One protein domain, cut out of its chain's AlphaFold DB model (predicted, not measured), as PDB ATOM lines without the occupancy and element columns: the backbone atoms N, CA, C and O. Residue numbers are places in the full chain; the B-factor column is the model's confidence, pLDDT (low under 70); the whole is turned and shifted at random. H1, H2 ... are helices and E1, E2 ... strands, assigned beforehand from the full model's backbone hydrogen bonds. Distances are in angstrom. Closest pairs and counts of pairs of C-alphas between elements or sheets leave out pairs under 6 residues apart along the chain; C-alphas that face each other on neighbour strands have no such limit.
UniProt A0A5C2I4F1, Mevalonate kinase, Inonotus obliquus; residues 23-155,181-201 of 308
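What this domain is: This is residues 23 to 155 and 181 to 201 of the 308 residues of the protein "Mevalonate kinase" of Inonotus obliquus (UniProt A0A5C2I4F1). A four-stranded sheet has two helices, H2 and H3, over one face, and its other face is bare. H4 crosses both of these helices on their side away from the sheet, and H1 packs on H2. The printed part has 154 residues, with four named helices and four named strands in the order E1 E2 E3 H1 H2 E4 H3 H4; the sheet is mixed, in the order E1 E4 E2 E3, and the class is mixed, helices and strands. The whole is compact and rounded, with a radius of gyration of the C-alphas of 14.6 A and spans of 44 by 37 by 33 A.

How they stand to each other: The edge strand E1, residues 23 to 28, is the antiparallel neighbour of E4, residues 116 to 122; N 25 and O 119 are within hydrogen-bond range at 2.9 A. E2, residues 33 to 38, is the parallel neighbour of E4, with N 118 and O 35 within hydrogen-bond range at 2.8 A. E2 and the other edge strand, E3, residues 44 to 49, form an antiparallel hairpin, with N 34 and O 48 within hydrogen-bond range at 2.9 A. H2, residues 92 to 109, and H3, residues 132 to 147, are on the same face of this sheet: two layers, helices on one face of a sheet. H2 is over E2 and E3 at a height over the sheet of 9.8 A, slantwise to the strands at 37 degrees to E2 on the local plane. H3 is over E1 and E4 at a height of 9.0 A, only just along the strands at 28 degrees to E1 on the local plane. H2, with residues 100 to 108 alone, touches H3 at a shallow tilt of 28 degrees, the same way; their closest C-alphas, of Phe 101 and Ala 140, are 6.6 A apart. H4, residues 184 to 201, is not on the sheet; it touches H3 at a steep tilt of 56 degrees, opposite ways, closest at the C-alphas of Ser 138 and Ala 194, 4.7 A. H4, with residues 193 to 201 alone, touches H2, closest at the C-alphas of Thr 100 and Ala 197, 5.7 A. H1, residues 73 to 83, touches H2 at a steep tilt of 67 degrees, only just short of about perpendicular; the closest C-alphas, of Ile 79 and Leu 99, are 6.7 A apart. In H1, H2, H3 and H4 every O i to N i+4 pair is within hydrogen-bond range.

Where its parts are: E1 begins at C-alpha 23 (42.568, 32.111, 99.118), and E4 is 20.0 A long. H2, 25.4 A long, begins at C-alpha 92 (25.944, 39.721, 109.287). H3 is 22.4 A long, and H4, 25.2 A long, ends at C-alpha 201 (26.307, 40.593, 98.482).

The domain as a whole: The two C-alphas farthest apart, of Lys 88 and Pro 155, are 45.2 A apart. Residues 156 to 180 are not printed, and C-alphas 155 and 181 are 10.2 A apart across this cut. The link from E3 to H1, residues 50 to 72, is long. The mean pLDDT of the printed part is 91.6; residues 88, 89 and 181 are under 70.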
ATOM      1  N   TYR A  23      42.245  33.520  99.251       94.00
ATOM      2  CA  TYR A  23      42.568  32.111  99.118       94.00
ATOM      3  C   TYR A  23      41.335  31.296  99.489       94.00
ATOM      4  O   TYR A  23      40.701  31.559 100.510       94.00
ATOM      5  N   GLY A  24      41.016  30.309  98.660       94.44
ATOM      6  CA  GLY A  24      39.927  29.370  98.889       94.44
ATOM      7  C   GLY A  24      40.453  27.949  98.822       94.44
ATOM      8  O   GLY A  24      41.264  27.629  97.953       94.44
ATOM      9  N   LEU A  25      39.988  27.106  99.735       95.31
ATOM     10  CA  LEU A  25      40.289  25.684  99.767       95.31
ATOM     11  C   LEU A  25      38.981  24.903  99.760       95.31
ATOM     12  O   LEU A  25      38.143  25.099 100.638       95.31
ATOM     13  N   THR A  26      38.831  24.000  98.793       96.25
ATOM     14  CA  THR A  26      37.757  23.006  98.790       96.25
ATOM     15  C   THR A  26      38.304  21.634  99.152       96.25
ATOM     16  O   THR A  26      39.294  21.177  98.581       96.25
ATOM     17  N   THR A  27      37.653  20.957 100.094       96.56
ATOM     18  CA  THR A  27      37.948  19.560 100.434       96.56
ATOM     19  C   THR A  27      36.692  18.701 100.306       96.56
ATOM     20  O   THR A  27      35.611  19.130 100.713       96.56
ATOM     21  N   PRO A  28      36.786  17.496  99.715       96.75
ATOM     22  CA  PRO A  28      35.639  16.606  99.597       96.75
ATOM     23  C   PRO A  28      35.217  16.099 100.978       96.75
ATOM     24  O   PRO A  28      36.057  15.779 101.821       96.75
ATOM     25  N   ARG A  29      33.907  15.979 101.187       97.25
ATOM     26  CA  ARG A  29      33.312  15.380 102.385       97.25
ATOM     27  C   ARG A  29      32.652  14.045 102.042       97.25
ATOM     28  O   ARG A  29      32.370  13.760 100.882       97.25
ATOM     29  N   LYS A  30      32.433  13.207 103.058       95.06
ATOM     30  CA  LYS A  30      31.820  11.867 102.921       95.06
ATOM     31  C   LYS A  30      30.509  11.712 103.698       95.06
ATOM     32  O   LYS A  30      29.936  10.633 103.709       95.06
ATOM     33  N   ASP A  31      30.052  12.771 104.356       95.88
ATOM     34  CA  ASP A  31      28.926  12.777 105.293       95.88
ATOM     35  C   ASP A  31      27.662  13.444 104.724       95.88
ATOM     36  O   ASP A  31      26.797  13.860 105.483       95.88
ATOM     37  N   ASN A  32      27.565  13.563 103.395       96.62
ATOM     38  CA  ASN A  32      26.470  14.237 102.683       96.62
ATOM     39  C   ASN A  32      26.212  15.693 103.122       96.62
ATOM     40  O   ASN A  32      25.091  16.198 103.046       96.62
ATOM     41  N   LYS A  33      27.259  16.385 103.585       97.88
ATOM     42  CA  LYS A  33      27.172  17.787 103.985       97.88
ATOM     43  C   LYS A  33      27.942  18.703 103.058       97.88
ATOM     44  O   LYS A  33      28.998  18.355 102.524       97.88
ATOM     45  N   VAL A  34      27.440  19.924 102.950       98.00
ATOM     46  CA  VAL A  34      28.206  21.076 102.488       98.00
ATOM     47  C   VAL A  34      28.516  21.965 103.686       98.00
ATOM     48  O   VAL A  34      27.728  22.065 104.620       98.00
ATOM     49  N   SER A  35      29.692  22.580 103.718       97.75
ATOM     50  CA  SER A  35      30.092  23.426 104.847       97.75
ATOM     51  C   SER A  35      30.994  24.560 104.410       97.75
ATOM     52  O   SER A  35      31.732  24.425 103.432       97.75
ATOM     53  N   VAL A  36      30.961  25.652 105.167       97.75
ATOM     54  CA  VAL A  36      31.833  26.807 104.965       97.75
ATOM     55  C   VAL A  36      32.615  27.149 106.225       97.75
ATOM     56  O   VAL A  36      32.136  26.954 107.343       97.75
ATOM     57  N   HIS A  37      33.809  27.705 106.035       97.00
ATOM     58  CA  HIS A  37      34.615  28.301 107.096       97.00
ATOM     59  C   HIS A  37      35.235  29.620 106.628       97.00
ATOM     60  O   HIS A  37      36.034  29.650 105.694       97.00
ATOM     61  N   PHE A  38      34.867  30.723 107.277       95.50
ATOM     62  CA  PHE A  38      35.353  32.064 106.955       95.50
ATOM     63  C   PHE A  38      36.198  32.595 108.109       95.50
ATOM     64  O   PHE A  38      35.682  33.149 109.081       95.50
ATOM     65  N   THR A  39      37.515  32.433 107.986       91.19
ATOM     66  CA  THR A  39      38.454  32.742 109.078       91.19
ATOM     67  C   THR A  39      38.420  34.233 109.432       91.19
ATOM     68  O   THR A  39      38.358  34.601 110.603       91.19
ATOM     69  N   ASP A  40      38.370  35.104 108.419       90.31
ATOM     70  CA  ASP A  40      38.449  36.561 108.608       90.31
ATOM     71  C   ASP A  40      37.101  37.215 108.955       90.31
ATOM     72  O   ASP A  40      37.033  38.427 109.156       90.31
ATOM     73  N   LEU A  41      36.019  36.430 109.041       90.56
ATOM     74  CA  LEU A  41      34.677  36.897 109.403       90.56
ATOM     75  C   LEU A  41      34.252  36.349 110.773       90.56
ATOM     76  O   LEU A  41      33.152  35.830 110.931       90.56
ATOM     77  N   GLY A  42      35.145  36.462 111.760       87.25
ATOM     78  CA  GLY A  42      34.898  36.011 113.133       87.25
ATOM     79  C   GLY A  42      34.982  34.495 113.309       87.25
ATOM     80  O   GLY A  42      34.231  33.943 114.103       87.25
ATOM     81  N   ASP A  43      35.861  33.830 112.549       91.12
ATOM     82  CA  ASP A  43      36.006  32.365 112.540       91.12
ATOM     83  C   ASP A  43      34.684  31.619 112.264       91.12
ATOM     84  O   ASP A  43      34.420  30.541 112.797       91.12
ATOM     85  N   TYR A  44      33.828  32.210 111.423       93.69
ATOM     86  CA  TYR A  44      32.484  31.707 111.148       93.69
ATOM     87  C   TYR A  44      32.528  30.321 110.506       93.69
ATOM     88  O   TYR A  44      33.207  30.116 109.497       93.69
ATOM     89  N   ARG A  45      31.754  29.378 111.053       95.06
ATOM     90  CA  ARG A  45      31.575  28.025 110.518       95.06
ATOM     91  C   ARG A  45      30.095  27.705 110.414       95.06
ATOM     92  O   ARG A  45      29.332  28.011 111.325       95.06
ATOM     93  N   HIS A  46      29.712  27.059 109.322       95.56
ATOM     94  CA  HIS A  46      28.355  26.559 109.154       95.56
ATOM     95  C   HIS A  46      28.355  25.303 108.287       95.56
ATOM     96  O   HIS A  46      29.169  25.181 107.370       95.56
ATOM     97  N   GLU A  47      27.451  24.373 108.584       96.69
ATOM     98  CA  GLU A  47      27.272  23.131 107.837       96.69
ATOM     99  C   GLU A  47      25.794  22.916 107.523       96.69
ATOM    100  O   GLU A  47      24.936  23.207 108.351       96.69
ATOM    101  N   TRP A  48      25.518  22.355 106.352       97.69
ATOM    102  CA  TRP A  48      24.182  21.999 105.897       97.69
ATOM    103  C   TRP A  48      24.191  20.551 105.422       97.69
ATOM    104  O   TRP A  48      25.104  20.147 104.695       97.69
ATOM    105  N   ASN A  49      23.170  19.780 105.793       97.50
ATOM    106  CA  ASN A  49      22.879  18.542 105.079       97.50
ATOM    107  C   ASN A  49      22.405  18.911 103.675       97.50
ATOM    108  O   ASN A  49      21.577  19.806 103.516       97.50
ATOM    109  N   ILE A  50      22.934  18.229 102.664       97.19
ATOM    110  CA  ILE A  50      22.604  18.530 101.270       97.19
ATOM    111  C   ILE A  50      21.117  18.313 101.007       97.19
ATOM    112  O   ILE A  50      20.508  19.129 100.325       97.19
ATOM    113  N   ASP A  51      20.527  17.262 101.571       95.62
ATOM    114  CA  ASP A  51      19.131  16.892 101.320       95.62
ATOM    115  C   ASP A  51      18.124  17.890 101.918       95.62
ATOM    116  O   ASP A  51      17.018  18.018 101.401       95.62
ATOM    117  N   ASP A  52      18.529  18.641 102.948       95.56
ATOM    118  CA  ASP A  52      17.681  19.615 103.652       95.56
ATOM    119  C   ASP A  52      17.698  21.009 102.991       95.56
ATOM    120  O   ASP A  52      16.980  21.918 103.415       95.56
ATOM    121  N   LEU A  53      18.540  21.225 101.973       96.62
ATOM    122  CA  LEU A  53      18.589  22.500 101.254       96.62
ATOM    123  C   LEU A  53      17.330  22.689 100.385       96.62
ATOM    124  O   LEU A  53      16.802  21.717  99.844       96.62
ATOM    125  N   PRO A  54      16.866  23.937 100.175       95.75
ATOM    126  CA  PRO A  54      15.630  24.223  99.443       95.75
ATOM    127  C   PRO A  54      15.792  24.074  97.917       95.75
ATOM    128  O   PRO A  54      15.724  25.049  97.167       95.75
ATOM    129  N   TRP A  55      16.039  22.853  97.443       95.44
ATOM    130  CA  TRP A  55      16.293  22.554  96.031       95.44
ATOM    131  C   TRP A  55      15.121  22.904  95.118       95.44
ATOM    132  O   TRP A  55      15.353  23.339  93.995       95.44
ATOM    133  N   ASP A  56      13.884  22.808  95.611       93.69
ATOM    134  CA  ASP A  56      12.676  23.158  94.850       93.69
ATOM    135  C   ASP A  56      12.610  24.650  94.481       93.69
ATOM    136  O   ASP A  56      11.932  25.034  93.529       93.69
ATOM    137  N   ALA A  57      13.313  25.503  95.233       93.75
ATOM    138  CA  ALA A  57      13.421  26.930  94.947       93.75
ATOM    139  C   ALA A  57      14.580  27.261  93.994       93.75
ATOM    140  O   ALA A  57      14.666  28.394  93.525       93.75
ATOM    141  N   ALA A  58      15.490  26.317  93.731       92.56
ATOM    142  CA  ALA A  58      16.670  26.554  92.916       92.56
ATOM    143  C   ALA A  58      16.389  26.298  91.434       92.56
ATOM    144  O   ALA A  58      15.990  25.207  91.029       92.56
ATOM    145  N   THR A  59      16.692  27.289  90.600       91.50
ATOM    146  CA  THR A  59      16.707  27.111  89.147       91.50
ATOM    147  C   THR A  59      18.104  26.675  88.709       91.50
ATOM    148  O   THR A  59      19.046  27.466  88.740       91.50
ATOM    149  N   TYR A  60      18.252  25.413  88.303       91.88
ATOM    150  CA  TYR A  60      19.525  24.896  87.801       91.88
ATOM    151  C   TYR A  60      19.919  25.550  86.472       91.88
ATOM    152  O   TYR A  60      19.118  25.637  85.542       91.88
ATOM    153  N   ILE A  61      21.189  25.943  86.370       91.88
ATOM    154  CA  ILE A  61      21.761  26.543  85.165       91.88
ATOM    155  C   ILE A  61      22.808  25.589  84.579       91.88
ATOM    156  O   ILE A  61      23.882  25.451  85.171       91.88
ATOM    157  N   PRO A  62      22.549  24.931  83.433       89.00
ATOM    158  CA  PRO A  62      23.490  23.995  82.821       89.00
ATOM    159  C   PRO A  62      24.828  24.639  82.411       89.00
ATOM    160  O   PRO A  62      24.864  25.832  82.090       89.00
ATOM    161  N   PRO A  63      25.933  23.874  82.364       86.94
ATOM    162  CA  PRO A  63      27.206  24.358  81.830       86.94
ATOM    163  C   PRO A  63      27.053  24.886  80.396       86.94
ATOM    164  O   PRO A  63      26.351  24.286  79.585       86.94
ATOM    165  N   GLY A  64      27.704  26.010  80.086       82.88
ATOM    166  CA  GLY A  64      27.663  26.633  78.757       82.88
ATOM    167  C   GLY A  64      26.363  27.375  78.420       82.88
ATOM    168  O   GLY A  64      26.274  27.980  77.353       82.88
ATOM    169  N   SER A  65      25.364  27.368  79.307       85.25
ATOM    170  CA  SER A  65      24.160  28.183  79.129       85.25
ATOM    171  C   SER A  65      24.410  29.642  79.523       85.25
ATOM    172  O   SER A  65      25.197  29.946  80.422       85.25
ATOM    173  N   ASN A  66      23.727  30.564  78.844       81.81
ATOM    174  CA  ASN A  66      23.675  31.951  79.290       81.81
ATOM    175  C   ASN A  66      22.765  32.037  80.514       81.81
ATOM    176  O   ASN A  66      21.614  31.607  80.460       81.81
ATOM    177  N   HIS A  67      23.265  32.624  81.597       82.69
ATOM    178  CA  HIS A  67      22.458  32.932  82.767       82.69
ATOM    179  C   HIS A  67      22.128  34.418  82.814       82.69
ATOM    180  O   HIS A  67      22.916  35.262  82.392       82.69
ATOM    181  N   SER A  68      20.947  34.734  83.340       82.56
ATOM    182  CA  SER A  68      20.602  36.112  83.668       82.56
ATOM    183  C   SER A  68      21.493  36.598  84.805       82.56
ATOM    184  O   SER A  68      21.807  35.847  85.728       82.56
ATOM    185  N   ASP A  69      21.839  37.880  84.786       79.50
ATOM    186  CA  ASP A  69      22.452  38.516  85.948       79.50
ATOM    187  C   ASP A  69      21.389  38.914  86.989       79.50
ATOM    188  O   ASP A  69      21.704  39.585  87.971       79.50
ATOM    189  N   THR A  70      20.110  38.613  86.757       87.25
ATOM    190  CA  THR A  70      19.033  38.872  87.720       87.25
ATOM    191  C   THR A  70      18.999  37.740  88.732       87.25
ATOM    192  O   THR A  70      18.944  36.573  88.354       87.25
ATOM    193  N   LEU A  71      19.042  38.093  90.014       92.00
ATOM    194  CA  LEU A  71      18.976  37.116  91.093       92.00
ATOM    195  C   LEU A  71      17.589  36.483  91.160       92.00
ATOM    196  O   LEU A  71      16.596  37.179  90.948       92.00
ATOM    197  N   ASP A  72      17.525  35.200  91.508       92.56
ATOM    198  CA  ASP A  72      16.267  34.530  91.818       92.56
ATOM    199  C   ASP A  72      15.846  34.879  93.259       92.56
ATOM    200  O   ASP A  72      16.453  34.377  94.215       92.56
ATOM    201  N   PRO A  73      14.834  35.750  93.452       93.50
ATOM    202  CA  PRO A  73      14.409  36.139  94.789       93.50
ATOM    203  C   PRO A  73      13.844  34.948  95.566       93.50
ATOM    204  O   PRO A  73      14.036  34.880  96.776       93.50
ATOM    205  N   LYS A  74      13.225  33.966  94.888       95.38
ATOM    206  CA  LYS A  74      12.661  32.784  95.552       95.38
ATOM    207  C   LYS A  74      13.762  31.957  96.203       95.38
ATOM    208  O   LYS A  74      13.605  31.532  97.344       95.38
ATOM    209  N   LEU A  75      14.883  31.771  95.503       95.44
ATOM    210  CA  LEU A  75      16.032  31.044  96.038       95.44
ATOM    211  C   LEU A  75      16.687  31.804  97.199       95.44
ATOM    212  O   LEU A  75      17.008  31.201  98.221       95.44
ATOM    213  N   ILE A  76      16.859  33.124  97.072       95.44
ATOM    214  CA  ILE A  76      17.424  33.958  98.145       95.44
ATOM    215  C   ILE A  76      16.566  33.880  99.410       95.44
ATOM    216  O   ILE A  76      17.106  33.686 100.506       95.44
ATOM    217  N   ASP A  77      15.248  33.996  99.265       95.12
ATOM    218  CA  ASP A  77      14.308  33.947 100.380       95.12
ATOM    219  C   ASP A  77      14.265  32.548 101.009       95.12
ATOM    220  O   ASP A  77      14.286  32.419 102.238       95.12
ATOM    221  N   ALA A  78      14.284  31.488 100.196       96.25
ATOM    222  CA  ALA A  78      14.302  30.110 100.679       96.25
ATOM    223  C   ALA A  78      15.596  29.780 101.443       96.25
ATOM    224  O   ALA A  78      15.530  29.251 102.551       96.25
ATOM    225  N   ILE A  79      16.770  30.162 100.921       96.19
ATOM    226  CA  ILE A  79      18.051  29.999 101.629       96.19
ATOM    227  C   ILE A  79      18.030  30.795 102.939       96.19
ATOM    228  O   ILE A  79      18.400  30.273 103.989       96.19
ATOM    229  N   SER A  80      17.565  32.046 102.899       93.81
ATOM    230  CA  SER A  80      17.532  32.928 104.072       93.81
ATOM    231  C   SER A  80      16.611  32.438 105.185       93.81
ATOM    232  O   SER A  80      16.892  32.705 106.352       93.81
ATOM    233  N   SER A  81      15.506  31.779 104.838       92.88
ATOM    234  CA  SER A  81      14.498  31.322 105.799       92.88
ATOM    235  C   SER A  81      14.739  29.894 106.288       92.88
ATOM    236  O   SER A  81      14.544  29.633 107.472       92.88
ATOM    237  N   GLN A  82      15.180  28.991 105.409       92.25
ATOM    238  CA  GLN A  82      15.299  27.560 105.709       92.25
ATOM    239  C   GLN A  82      16.734  27.156 106.069       92.25
ATOM    240  O   GLN A  82      16.943  26.456 107.054       92.25
ATOM    241  N   ALA A  83      17.732  27.623 105.310       91.62
ATOM    242  CA  ALA A  83      19.130  27.205 105.476       91.62
ATOM    243  C   ALA A  83      19.957  28.151 106.366       91.62
ATOM    244  O   ALA A  83      20.966  27.742 106.938       91.62
ATOM    245  N   LEU A  84      19.565  29.422 106.476       92.19
ATOM    246  CA  LEU A  84      20.271  30.456 107.242       92.19
ATOM    247  C   LEU A  84      19.308  31.309 108.096       92.19
ATOM    248  O   LEU A  84      19.314  32.544 107.968       92.19
ATOM    249  N   PRO A  85      18.474  30.691 108.958       83.88
ATOM    250  CA  PRO A  85      17.547  31.428 109.810       83.88
ATOM    251  C   PRO A  85      18.306  32.397 110.722       83.88
ATOM    252  O   PRO A  85      19.402  32.100 111.192       83.88
ATOM    253  N   LEU A  86      17.723  33.575 110.962       80.62
ATOM    254  CA  LEU A  86      18.366  34.628 111.750       80.62
ATOM    255  C   LEU A  86      18.655  34.158 113.181       80.62
ATOM    256  O   LEU A  86      17.736  33.814 113.927       80.62
ATOM    257  N   SER A  87      19.922  34.230 113.584       78.94
ATOM    258  CA  SER A  87      20.368  33.983 114.954       78.94
ATOM    259  C   SER A  87      20.944  35.248 115.591       78.94
ATOM    260  O   SER A  87      21.555  36.091 114.934       78.94
ATOM    261  N   LYS A  88      20.798  35.381 116.916       69.00
ATOM    262  CA  LYS A  88      21.342  36.518 117.687       69.00
ATOM    263  C   LYS A  88      22.876  36.589 117.670       69.00
ATOM    264  O   LYS A  88      23.428  37.632 118.007       69.00
ATOM    265  N   HIS A  89      23.544  35.496 117.310       69.56
ATOM    266  CA  HIS A  89      25.004  35.391 117.270       69.56
ATOM    267  C   HIS A  89      25.582  35.496 115.852       69.56
ATOM    268  O   HIS A  89      26.789  35.334 115.679       69.56
ATOM    269  N   ASP A  90      24.750  35.770 114.843       77.50
ATOM    270  CA  ASP A  90      25.222  35.842 113.466       77.50
ATOM    271  C   ASP A  90      26.072  37.088 113.233       77.50
ATOM    272  O   ASP A  90      25.666  38.219 113.503       77.50
ATOM    273  N   VAL A  91      27.243  36.878 112.637       86.56
ATOM    274  CA  VAL A  91      28.030  37.950 112.032       86.56
ATOM    275  C   VAL A  91      27.379  38.276 110.679       86.56
ATOM    276  O   VAL A  91      27.445  37.439 109.773       86.56
ATOM    277  N   PRO A  92      26.761  39.461 110.479       89.06
ATOM    278  CA  PRO A  92      25.944  39.721 109.287       89.06
ATOM    279  C   PRO A  92      26.707  39.561 107.967       89.06
ATOM    280  O   PRO A  92      26.178  39.040 106.988       89.06
ATOM    281  N   THR A  93      27.980  39.964 107.943       89.81
ATOM    282  CA  THR A  93      28.857  39.808 106.775       89.81
ATOM    283  C   THR A  93      29.166  38.342 106.472       89.81
ATOM    284  O   THR A  93      29.184  37.963 105.304       89.81
ATOM    285  N   ALA A  94      29.358  37.511 107.500       92.88
ATOM    286  CA  ALA A  94      29.583  36.077 107.344       92.88
ATOM    287  C   ALA A  94      28.324  35.357 106.857       92.88
ATOM    288  O   ALA A  94      28.402  34.540 105.942       92.88
ATOM    289  N   ARG A  95      27.155  35.722 107.402       93.56
ATOM    290  CA  ARG A  95      25.860  35.203 106.946       93.56
ATOM    291  C   ARG A  95      25.616  35.529 105.473       93.56
ATOM    292  O   ARG A  95      25.233  34.644 104.716       93.56
ATOM    293  N   ASN A  96      25.893  36.762 105.046       93.62
ATOM    294  CA  ASN A  96      25.767  37.142 103.637       93.62
ATOM    295  C   ASN A  96      26.755  36.370 102.746       93.62
ATOM    296  O   ASN A  96      26.364  35.900 101.685       93.62
ATOM    297  N   ALA A  97      28.002  36.167 103.187       95.50
ATOM    298  CA  ALA A  97      28.972  35.340 102.463       95.50
ATOM    299  C   ALA A  97      28.527  33.868 102.348       95.50
ATOM    300  O   ALA A  97      28.696  33.253 101.293       95.50
ATOM    301  N   ALA A  98      27.915  33.314 103.401       96.69
ATOM    302  CA  ALA A  98      27.350  31.965 103.404       96.69
ATOM    303  C   ALA A  98      26.156  31.851 102.447       96.69
ATOM    304  O   ALA A  98      26.084  30.901 101.671       96.69
ATOM    305  N   LEU A  99      25.261  32.844 102.455       96.75
ATOM    306  CA  LEU A  99      24.128  32.932 101.536       96.75
ATOM    307  C   LEU A  99      24.615  32.985 100.086       96.75
ATOM    308  O   LEU A  99      24.144  32.209  99.261       96.75
ATOM    309  N   THR A 100      25.601  33.831  99.780       97.25
ATOM    310  CA  THR A 100      26.218  33.910  98.449       97.25
ATOM    311  C   THR A 100      26.826  32.583  98.014       97.25
ATOM    312  O   THR A 100      26.616  32.154  96.879       97.25
ATOM    313  N   PHE A 101      27.556  31.909  98.905       98.00
ATOM    314  CA  PHE A 101      28.129  30.598  98.615       98.00
ATOM    315  C   PHE A 101      27.041  29.553  98.313       98.00
ATOM    316  O   PHE A 101      27.141  28.860  97.302       98.00
ATOM    317  N   LEU A 102      25.990  29.469  99.138       97.75
ATOM    318  CA  LEU A 102      24.872  28.547  98.916       97.75
ATOM    319  C   LEU A 102      24.109  28.862  97.630       97.75
ATOM    320  O   LEU A 102      23.790  27.945  96.882       97.75
ATOM    321  N   TYR A 103      23.859  30.141  97.346       97.38
ATOM    322  CA  TYR A 103      23.189  30.567  96.121       97.38
ATOM    323  C   TYR A 103      23.949  30.062  94.891       97.38
ATOM    324  O   TYR A 103      23.360  29.426  94.016       97.38
ATOM    325  N   LEU A 104      25.272  30.271  94.845       97.25
ATOM    326  CA  LEU A 104      26.107  29.739  93.768       97.25
ATOM    327  C   LEU A 104      26.079  28.207  93.732       97.25
ATOM    328  O   LEU A 104      25.858  27.632  92.669       97.25
ATOM    329  N   TYR A 105      26.285  27.545  94.874       97.69
ATOM    330  CA  TYR A 105      26.310  26.085  94.967       97.69
ATOM    331  C   TYR A 105      25.021  25.467  94.422       97.69
ATOM    332  O   TYR A 105      25.082  24.602  93.555       97.69
ATOM    333  N   MET A 106      23.859  25.949  94.865       96.56
ATOM    334  CA  MET A 106      22.562  25.395  94.477       96.56
ATOM    335  C   MET A 106      22.216  25.685  93.014       96.56
ATOM    336  O   MET A 106      21.688  24.814  92.326       96.56
ATOM    337  N   THR A 107      22.579  26.866  92.508       95.38
ATOM    338  CA  THR A 107      22.367  27.224  91.095       95.38
ATOM    339  C   THR A 107      23.252  26.383  90.158       95.38
ATOM    340  O   THR A 107      22.842  26.017  89.053       95.38
ATOM    341  N   LEU A 108      24.474  26.050  90.596       95.44
ATOM    342  CA  LEU A 108      25.471  25.328  89.800       95.44
ATOM    343  C   LEU A 108      25.405  23.795  89.943       95.44
ATOM    344  O   LEU A 108      25.801  23.086  89.019       95.44
ATOM    345  N   ALA A 109      24.971  23.251  91.079       93.25
ATOM    346  CA  ALA A 109      25.054  21.812  91.347       93.25
ATOM    347  C   ALA A 109      24.024  20.989  90.552       93.25
ATOM    348  O   ALA A 109      24.357  19.935  90.009       93.25
ATOM    349  N   GLY A 110      22.784  21.476  90.435       87.25
ATOM    350  CA  GLY A 110      21.695  20.706  89.823       87.25
ATOM    351  C   GLY A 110      21.511  19.352  90.517       87.25
ATOM    352  O   GLY A 110      21.366  19.291  91.740       87.25
ATOM    353  N   ASP A 111      21.565  18.269  89.743       86.88
ATOM    354  CA  ASP A 111      21.476  16.897  90.266       86.88
ATOM    355  C   ASP A 111      22.809  16.385  90.837       86.88
ATOM    356  O   ASP A 111      22.832  15.474  91.666       86.88
ATOM    357  N   ILE A 112      23.939  16.977  90.432       89.00
ATOM    358  CA  ILE A 112      25.265  16.606  90.932       89.00
ATOM    359  C   ILE A 112      25.588  17.500  92.127       89.00
ATOM    360  O   ILE A 112      26.112  18.603  91.980       89.00
ATOM    361  N   ARG A 113      25.290  16.999  93.326       94.56
ATOM    362  CA  ARG A 113      25.408  17.735  94.595       94.56
ATOM    363  C   ARG A 113      26.597  17.216  95.408       94.56
ATOM    364  O   ARG A 113      26.426  16.362  96.274       94.56
ATOM    365  N   PRO A 114      27.837  17.656  95.119       95.31
ATOM    366  CA  PRO A 114      29.005  17.165  95.834       95.31
ATOM    367  C   PRO A 114      28.988  17.629  97.292       95.31
ATOM    368  O   PRO A 114      28.778  18.812  97.574       95.31
ATOM    369  N   ALA A 115      29.281  16.701  98.203       97.62
ATOM    370  CA  ALA A 115      29.591  16.998  99.595       97.62
ATOM    371  C   ALA A 115      30.998  17.593  99.691       97.62
ATOM    372  O   ALA A 115      31.982  16.973  99.274       97.62
ATOM    373  N   LEU A 116      31.100  18.814 100.214       97.62
ATOM    374  CA  LEU A 116      32.359  19.552 100.252       97.62
ATOM    375  C   LEU A 116      32.439  20.534 101.421       97.62
ATOM    376  O   LEU A 116      31.444  21.059 101.917       97.62
ATOM    377  N   HIS A 117      33.660  20.802 101.849       98.12
ATOM    378  CA  HIS A 117      33.990  21.893 102.743       98.12
ATOM    379  C   HIS A 117      34.691  22.992 101.953       98.12
ATOM    380  O   HIS A 117      35.627  22.705 101.212       98.12
ATOM    381  N   PHE A 118      34.237  24.232 102.104       98.25
ATOM    382  CA  PHE A 118      34.845  25.413 101.508       98.25
ATOM    383  C   PHE A 118      35.372  26.340 102.601       98.25
ATOM    384  O   PHE A 118      34.604  26.897 103.381       98.25
ATOM    385  N   SER A 119      36.683  26.539 102.650       97.50
ATOM    386  CA  SER A 119      37.310  27.513 103.543       97.50
ATOM    387  C   SER A 119      37.830  28.698 102.740       97.50
ATOM    388  O   SER A 119      38.426  28.502 101.679       97.50
ATOM    389  N   ALA A 120      37.617  29.915 103.237       95.69
ATOM    390  CA  ALA A 120      38.123  31.137 102.624       95.69
ATOM    391  C   ALA A 120      38.923  31.978 103.625       95.69
ATOM    392  O   ALA A 120      38.519  32.164 104.780       95.69
ATOM    393  N   ARG A 121      40.047  32.519 103.141       93.88
ATOM    394  CA  ARG A 121      40.903  33.461 103.862       93.88
ATOM    395  C   ARG A 121      41.398  34.570 102.941       93.88
ATOM    396  O   ARG A 121      41.869  34.296 101.845       93.88
ATOM    397  N   SER A 122      41.356  35.816 103.382       90.06
ATOM    398  CA  SER A 122      41.748  36.995 102.623       90.06
ATOM    399  C   SER A 122      42.856  37.766 103.323       90.06
ATOM    400  O   SER A 122      42.792  38.028 104.519       90.06
ATOM    401  N   THR A 123      43.861  38.195 102.562       87.69
ATOM    402  CA  THR A 123      44.818  39.203 103.040       87.69
ATOM    403  C   THR A 123      44.305  40.631 102.836       87.69
ATOM    404  O   THR A 123      44.976  41.583 103.230       87.69
ATOM    405  N   LEU A 124      43.116  40.803 102.240       84.06
ATOM    406  CA  LEU A 124      42.459  42.102 102.142       84.06
ATOM    407  C   LEU A 124      41.705  42.417 103.442       84.06
ATOM    408  O   LEU A 124      40.862  41.622 103.863       84.06
ATOM    409  N   PRO A 125      41.902  43.609 104.030       81.50
ATOM    410  CA  PRO A 125      41.048  44.084 105.109       81.50
ATOM    411  C   PRO A 125      39.579  44.149 104.669       81.50
ATOM    412  O   PRO A 125      39.224  44.821 103.692       81.50
ATOM    413  N   VAL A 126      38.712  43.457 105.408       82.75
ATOM    414  CA  VAL A 126      37.267  43.444 105.151       82.75
ATOM    415  C   VAL A 126      36.695  44.843 105.387       82.75
ATOM    416  O   VAL A 126      36.969  45.481 106.398       82.75
ATOM    417  N   GLY A 127      35.895  45.338 104.439       76.62
ATOM    418  CA  GLY A 127      35.212  46.632 104.571       76.62
ATOM    419  C   GLY A 127      36.071  47.869 104.273       76.62
ATOM    420  O   GLY A 127      35.538  48.976 104.239       76.62
ATOM    421  N   ALA A 128      37.360  47.714 103.948       78.06
ATOM    422  CA  ALA A 128      38.228  48.842 103.586       78.06
ATOM    423  C   ALA A 128      37.922  49.443 102.196       78.06
ATOM    424  O   ALA A 128      38.437  50.499 101.834       78.06
ATOM    425  N   GLY A 129      37.048  48.812 101.404       79.00
ATOM    426  CA  GLY A 129      36.736  49.240 100.035       79.00
ATOM    427  C   GLY A 129      37.822  48.873  99.021       79.00
ATOM    428  O   GLY A 129      37.933  49.517  97.986       79.00
ATOM    429  N   LEU A 130      38.607  47.835  99.323       82.62
ATOM    430  CA  LEU A 130      39.640  47.285  98.443       82.62
ATOM    431  C   LEU A 130      39.124  46.134  97.561       82.62
ATOM    432  O   LEU A 130      39.919  45.432  96.943       82.62
ATOM    433  N   GLY A 131      37.809  45.905  97.510       85.50
ATOM    434  CA  GLY A 131      37.210  44.810  96.737       85.50
ATOM    435  C   GLY A 131      37.360  43.424  97.378       85.50
ATOM    436  O   GLY A 131      37.448  42.434  96.661       85.50
ATOM    437  N   SER A 132      37.390  43.328  98.716       90.38
ATOM    438  CA  SER A 132      37.479  42.036  99.421       90.38
ATOM    439  C   SER A 132      36.301  41.104  99.101       90.38
ATOM    440  O   SER A 132      36.502  39.899  98.978       90.38
ATOM    441  N   SER A 133      35.092  41.655  98.922       92.12
ATOM    442  CA  SER A 133      33.912  40.897  98.481       92.12
ATOM    443  C   SER A 133      34.113  40.320  97.090       92.12
ATOM    444  O   SER A 133      33.947  39.125  96.914       92.12
ATOM    445  N   ALA A 134      34.579  41.123  96.136       92.69
ATOM    446  CA  ALA A 134      34.797  40.668  94.773       92.69
ATOM    447  C   ALA A 134      35.874  39.584  94.687       92.69
ATOM    448  O   ALA A 134      35.721  38.629  93.924       92.69
ATOM    449  N   SER A 135      36.927  39.675  95.505       93.19
ATOM    450  CA  SER A 135      37.921  38.605  95.622       93.19
ATOM    451  C   SER A 135      37.345  37.333  96.237       93.19
ATOM    452  O   SER A 135      37.649  36.247  95.746       93.19
ATOM    453  N   PHE A 136      36.474  37.443  97.243       95.62
ATOM    454  CA  PHE A 136      35.729  36.300  97.774       95.62
ATOM    455  C   PHE A 136      34.780  35.696  96.726       95.62
ATOM    456  O   PHE A 136      34.832  34.496  96.489       95.62
ATOM    457  N   SER A 137      33.981  36.519  96.046       96.81
ATOM    458  CA  SER A 137      33.034  36.136  94.993       96.81
ATOM    459  C   SER A 137      33.738  35.406  93.848       96.81
ATOM    460  O   SER A 137      33.319  34.321  93.452       96.81
ATOM    461  N   SER A 138      34.867  35.945  93.378       95.56
ATOM    462  CA  SER A 138      35.710  35.319  92.349       95.56
ATOM    463  C   SER A 138      36.279  33.984  92.820       95.56
ATOM    464  O   SER A 138      36.301  33.013  92.064       95.56
ATOM    465  N   CYS A 139      36.717  33.914  94.078       95.94
ATOM    466  CA  CYS A 139      37.283  32.713  94.677       95.94
ATOM    467  C   CYS A 139      36.234  31.602  94.848       95.94
ATOM    468  O   CYS A 139      36.464  30.474  94.412       95.94
ATOM    469  N   ALA A 140      35.068  31.925  95.412       97.44
ATOM    470  CA  ALA A 140      33.959  30.995  95.604       97.44
ATOM    471  C   ALA A 140      33.405  30.488  94.263       97.44
ATOM    472  O   ALA A 140      33.236  29.281  94.091       97.44
ATOM    473  N   ALA A 141      33.200  31.385  93.289       97.06
ATOM    474  CA  ALA A 141      32.786  31.013  91.938       97.06
ATOM    475  C   ALA A 141      33.804  30.073  91.277       97.06
ATOM    476  O   ALA A 141      33.433  28.996  90.816       97.06
ATOM    477  N   SER A 142      35.096  30.426  91.302       95.75
ATOM    478  CA  SER A 142      36.162  29.583  90.739       95.75
ATOM    479  C   SER A 142      36.187  28.194  91.377       95.75
ATOM    480  O   SER A 142      36.258  27.187  90.676       95.75
ATOM    481  N   ALA A 143      36.103  28.131  92.707       96.25
ATOM    482  CA  ALA A 143      36.135  26.882  93.454       96.25
ATOM    483  C   ALA A 143      34.950  25.969  93.104       96.25
ATOM    484  O   ALA A 143      35.148  24.783  92.840       96.25
ATOM    485  N   LEU A 144      33.733  26.515  93.049       97.06
ATOM    486  CA  LEU A 144      32.531  25.752  92.707       97.06
ATOM    487  C   LEU A 144      32.538  25.287  91.247       97.06
ATOM    488  O   LEU A 144      32.246  24.122  90.982       97.06
ATOM    489  N   LEU A 145      32.935  26.152  90.309       95.56
ATOM    490  CA  LEU A 145      33.063  25.790  88.895       95.56
ATOM    491  C   LEU A 145      34.087  24.662  88.688       95.56
ATOM    492  O   LEU A 145      33.841  23.758  87.889       95.56
ATOM    493  N   LEU A 146      35.202  24.676  89.427       94.25
ATOM    494  CA  LEU A 146      36.206  23.608  89.395       94.25
ATOM    495  C   LEU A 146      35.687  22.298  89.992       94.25
ATOM    496  O   LEU A 146      35.837  21.244  89.375       94.25
ATOM    497  N   VAL A 147      35.060  22.348  91.172       94.94
ATOM    498  CA  VAL A 147      34.524  21.148  91.841       94.94
ATOM    499  C   VAL A 147      33.447  20.478  90.987       94.94
ATOM    500  O   VAL A 147      33.427  19.254  90.865       94.94
ATOM    501  N   LEU A 148      32.593  21.275  90.347       94.31
ATOM    502  CA  LEU A 148      31.536  20.798  89.454       94.31
ATOM    503  C   LEU A 148      32.038  20.496  88.033       94.31
ATOM    504  O   LEU A 148      31.233  20.185  87.158       94.31
ATOM    505  N   LYS A 149      33.355  20.582  87.795       92.69
ATOM    506  CA  LYS A 149      34.018  20.318  86.505       92.69
ATOM    507  C   LYS A 149      33.438  21.123  85.335       92.69
ATOM    508  O   LYS A 149      33.452  20.667  84.195       92.69
ATOM    509  N   ARG A 150      32.932  22.325  85.618       92.06
ATOM    510  CA  ARG A 150      32.414  23.267  84.616       92.06
ATOM    511  C   ARG A 150      33.531  24.022  83.906       92.06
ATOM    512  O   ARG A 150      33.355  24.440  82.771       92.06
ATOM    513  N   ILE A 151      34.670  24.170  84.577       91.94
ATOM    514  CA  ILE A 151      35.897  24.736  84.018       91.94
ATOM    515  C   ILE A 151      37.079  23.816  84.317       91.94
ATOM    516  O   ILE A 151      37.053  23.032  85.269       91.94
ATOM    517  N   SER A 152      38.139  23.952  83.529       87.06
ATOM    518  CA  SER A 152      39.426  23.312  83.770       87.06
ATOM    519  C   SER A 152      40.522  24.371  83.852       87.06
ATOM    520  O   SER A 152      40.480  25.402  83.181       87.06
ATOM    521  N   VAL A 153      41.504  24.124  84.715       81.44
ATOM    522  CA  VAL A 153      42.717  24.940  84.791       81.44
ATOM    523  C   VAL A 153      43.856  24.215  84.090       81.44
ATOM    524  O   VAL A 153      43.948  22.987  84.205       81.44
ATOM    525  N   PRO A 154      44.731  24.941  83.375       75.94
ATOM    526  CA  PRO A 154      45.910  24.330  82.790       75.94
ATOM    527  C   PRO A 154      46.775  23.689  83.889       75.94
ATOM    528  O   PRO A 154      46.810  24.186  85.023       75.94
ATOM    529  N   PRO A 155      47.474  22.581  83.582       73.00
ATOM    530  CA  PRO A 155      48.364  21.943  84.539       73.00
ATOM    531  C   PRO A 155      49.456  22.920  84.981       73.00
ATOM    532  O   PRO A 155      49.860  23.814  84.233       73.00
ATOM    533  N   ALA A 181      46.890  33.404  83.499       63.72
ATOM    534  CA  ALA A 181      46.996  32.031  84.002       63.72
ATOM    535  C   ALA A 181      45.796  31.164  83.571       63.72
ATOM    536  O   ALA A 181      45.883  29.939  83.581       63.72
ATOM    537  N   LEU A 182      44.690  31.810  83.191       76.88
ATOM    538  CA  LEU A 182      43.449  31.180  82.763       76.88
ATOM    539  C   LEU A 182      43.153  31.523  81.296       76.88
ATOM    540  O   LEU A 182      43.353  32.676  80.898       76.88
ATOM    541  N   PRO A 183      42.650  30.561  80.504       85.88
ATOM    542  CA  PRO A 183      42.027  30.844  79.215       85.88
ATOM    543  C   PRO A 183      40.939  31.924  79.332       85.88
ATOM    544  O   PRO A 183      40.303  32.069  80.378       85.88
ATOM    545  N   THR A 184      40.748  32.714  78.273       85.44
ATOM    546  CA  THR A 184      39.825  33.863  78.281       85.44
ATOM    547  C   THR A 184      38.384  33.452  78.572       85.44
ATOM    548  O   THR A 184      37.743  34.071  79.410       85.44
ATOM    549  N   ASP A 185      37.915  32.381  77.944       88.44
ATOM    550  CA  ASP A 185      36.596  31.779  78.142       88.44
ATOM    551  C   ASP A 185      36.384  31.316  79.593       88.44
ATOM    552  O   ASP A 185      35.348  31.597  80.198       88.44
ATOM    553  N   VAL A 186      37.400  30.686  80.193       91.00
ATOM    554  CA  VAL A 186      37.372  30.270  81.604       91.00
ATOM    555  C   VAL A 186      37.286  31.484  82.530       91.00
ATOM    556  O   VAL A 186      36.493  31.493  83.471       91.00
ATOM    557  N   ALA A 187      38.081  32.523  82.268       90.75
ATOM    558  CA  ALA A 187      38.049  33.756  83.048       90.75
ATOM    559  C   ALA A 187      36.704  34.493  82.905       90.75
ATOM    560  O   ALA A 187      36.170  34.996  83.889       90.75
ATOM    561  N   GLU A 188      36.116  34.524  81.711       91.31
ATOM    562  CA  GLU A 188      34.798  35.122  81.475       91.31
ATOM    563  C   GLU A 188      33.679  34.373  82.203       91.31
ATOM    564  O   GLU A 188      32.813  35.012  82.801       91.31
ATOM    565  N   GLU A 189      33.702  33.036  82.214       92.94
ATOM    566  CA  GLU A 189      32.758  32.221  82.990       92.94
ATOM    567  C   GLU A 189      32.880  32.509  84.493       92.94
ATOM    568  O   GLU A 189      31.881  32.800  85.153       92.94
ATOM    569  N   ILE A 190      34.104  32.515  85.037       94.75
ATOM    570  CA  ILE A 190      34.337  32.865  86.446       94.75
ATOM    571  C   ILE A 190      33.809  34.269  86.737       94.75
ATOM    572  O   ILE A 190      33.139  34.471  87.748       94.75
ATOM    573  N   ASN A 191      34.091  35.240  85.867       94.19
ATOM    574  CA  ASN A 191      33.668  36.620  86.061       94.19
ATOM    575  C   ASN A 191      32.145  36.775  86.056       94.19
ATOM    576  O   ASN A 191      31.616  37.532  86.868       94.19
ATOM    577  N   ARG A 192      31.436  36.040  85.193       93.88
ATOM    578  CA  ARG A 192      29.970  36.038  85.159       93.88
ATOM    579  C   ARG A 192      29.372  35.526  86.472       93.88
ATOM    580  O   ARG A 192      28.521  36.197  87.057       93.88
ATOM    581  N   TRP A 193      29.880  34.422  87.016       96.12
ATOM    582  CA  TRP A 193      29.424  33.909  88.317       96.12
ATOM    583  C   TRP A 193      29.878  34.764  89.504       96.12
ATOM    584  O   TRP A 193      29.123  34.951  90.460       96.12
ATOM    585  N   ALA A 194      31.076  35.344  89.437       95.94
ATOM    586  CA  ALA A 194      31.552  36.299  90.430       95.94
ATOM    587  C   ALA A 194      30.671  37.558  90.467       95.94
ATOM    588  O   ALA A 194      30.408  38.094  91.543       95.94
ATOM    589  N   PHE A 195      30.171  38.011  89.313       94.69
ATOM    590  CA  PHE A 195      29.238  39.130  89.229       94.69
ATOM    591  C   PHE A 195      27.881  38.802  89.861       94.69
ATOM    592  O   PHE A 195      27.351  39.613  90.622       94.69
ATOM    593  N   VAL A 196      27.349  37.597  89.622       95.62
ATOM    594  CA  VAL A 196      26.143  37.098  90.306       95.62
ATOM    595  C   VAL A 196      26.354  37.076  91.824       95.62
ATOM    596  O   VAL A 196      25.517  37.577  92.571       95.62
ATOM    597  N   ALA A 197      27.500  36.588  92.297       96.25
ATOM    598  CA  ALA A 197      27.832  36.598  93.720       96.25
ATOM    599  C   ALA A 197      27.938  38.013  94.318       96.25
ATOM    600  O   ALA A 197      27.403  38.261  95.402       96.25
ATOM    601  N   GLU A 198      28.543  38.968  93.604       94.56
ATOM    602  CA  GLU A 198      28.568  40.375  94.028       94.56
ATOM    603  C   GLU A 198      27.162  40.983  94.081       94.56
ATOM    604  O   GLU A 198      26.890  41.818  94.946       94.56
ATOM    605  N   LYS A 199      26.247  40.567  93.196       94.00
ATOM    606  CA  LYS A 199      24.842  40.983  93.264       94.00
ATOM    607  C   LYS A 199      24.158  40.452  94.511       94.00
ATOM    608  O   LYS A 199      23.434  41.206  95.151       94.00
ATOM    609  N   VAL A 200      24.417  39.206  94.901       94.38
ATOM    610  CA  VAL A 200      23.888  38.667  96.163       94.38
ATOM    611  C   VAL A 200      24.411  39.468  97.367       94.38
ATOM    612  O   VAL A 200      23.643  39.792  98.268       94.38
ATOM    613  N   LEU A 201      25.694  39.852  97.368       91.12
ATOM    614  CA  LEU A 201      26.307  40.593  98.482       91.12
ATOM    615  C   LEU A 201      25.903  42.076  98.550       91.12
ATOM    616  O   LEU A 201      25.728  42.611  99.646       91.12
TER     617      LEU A 201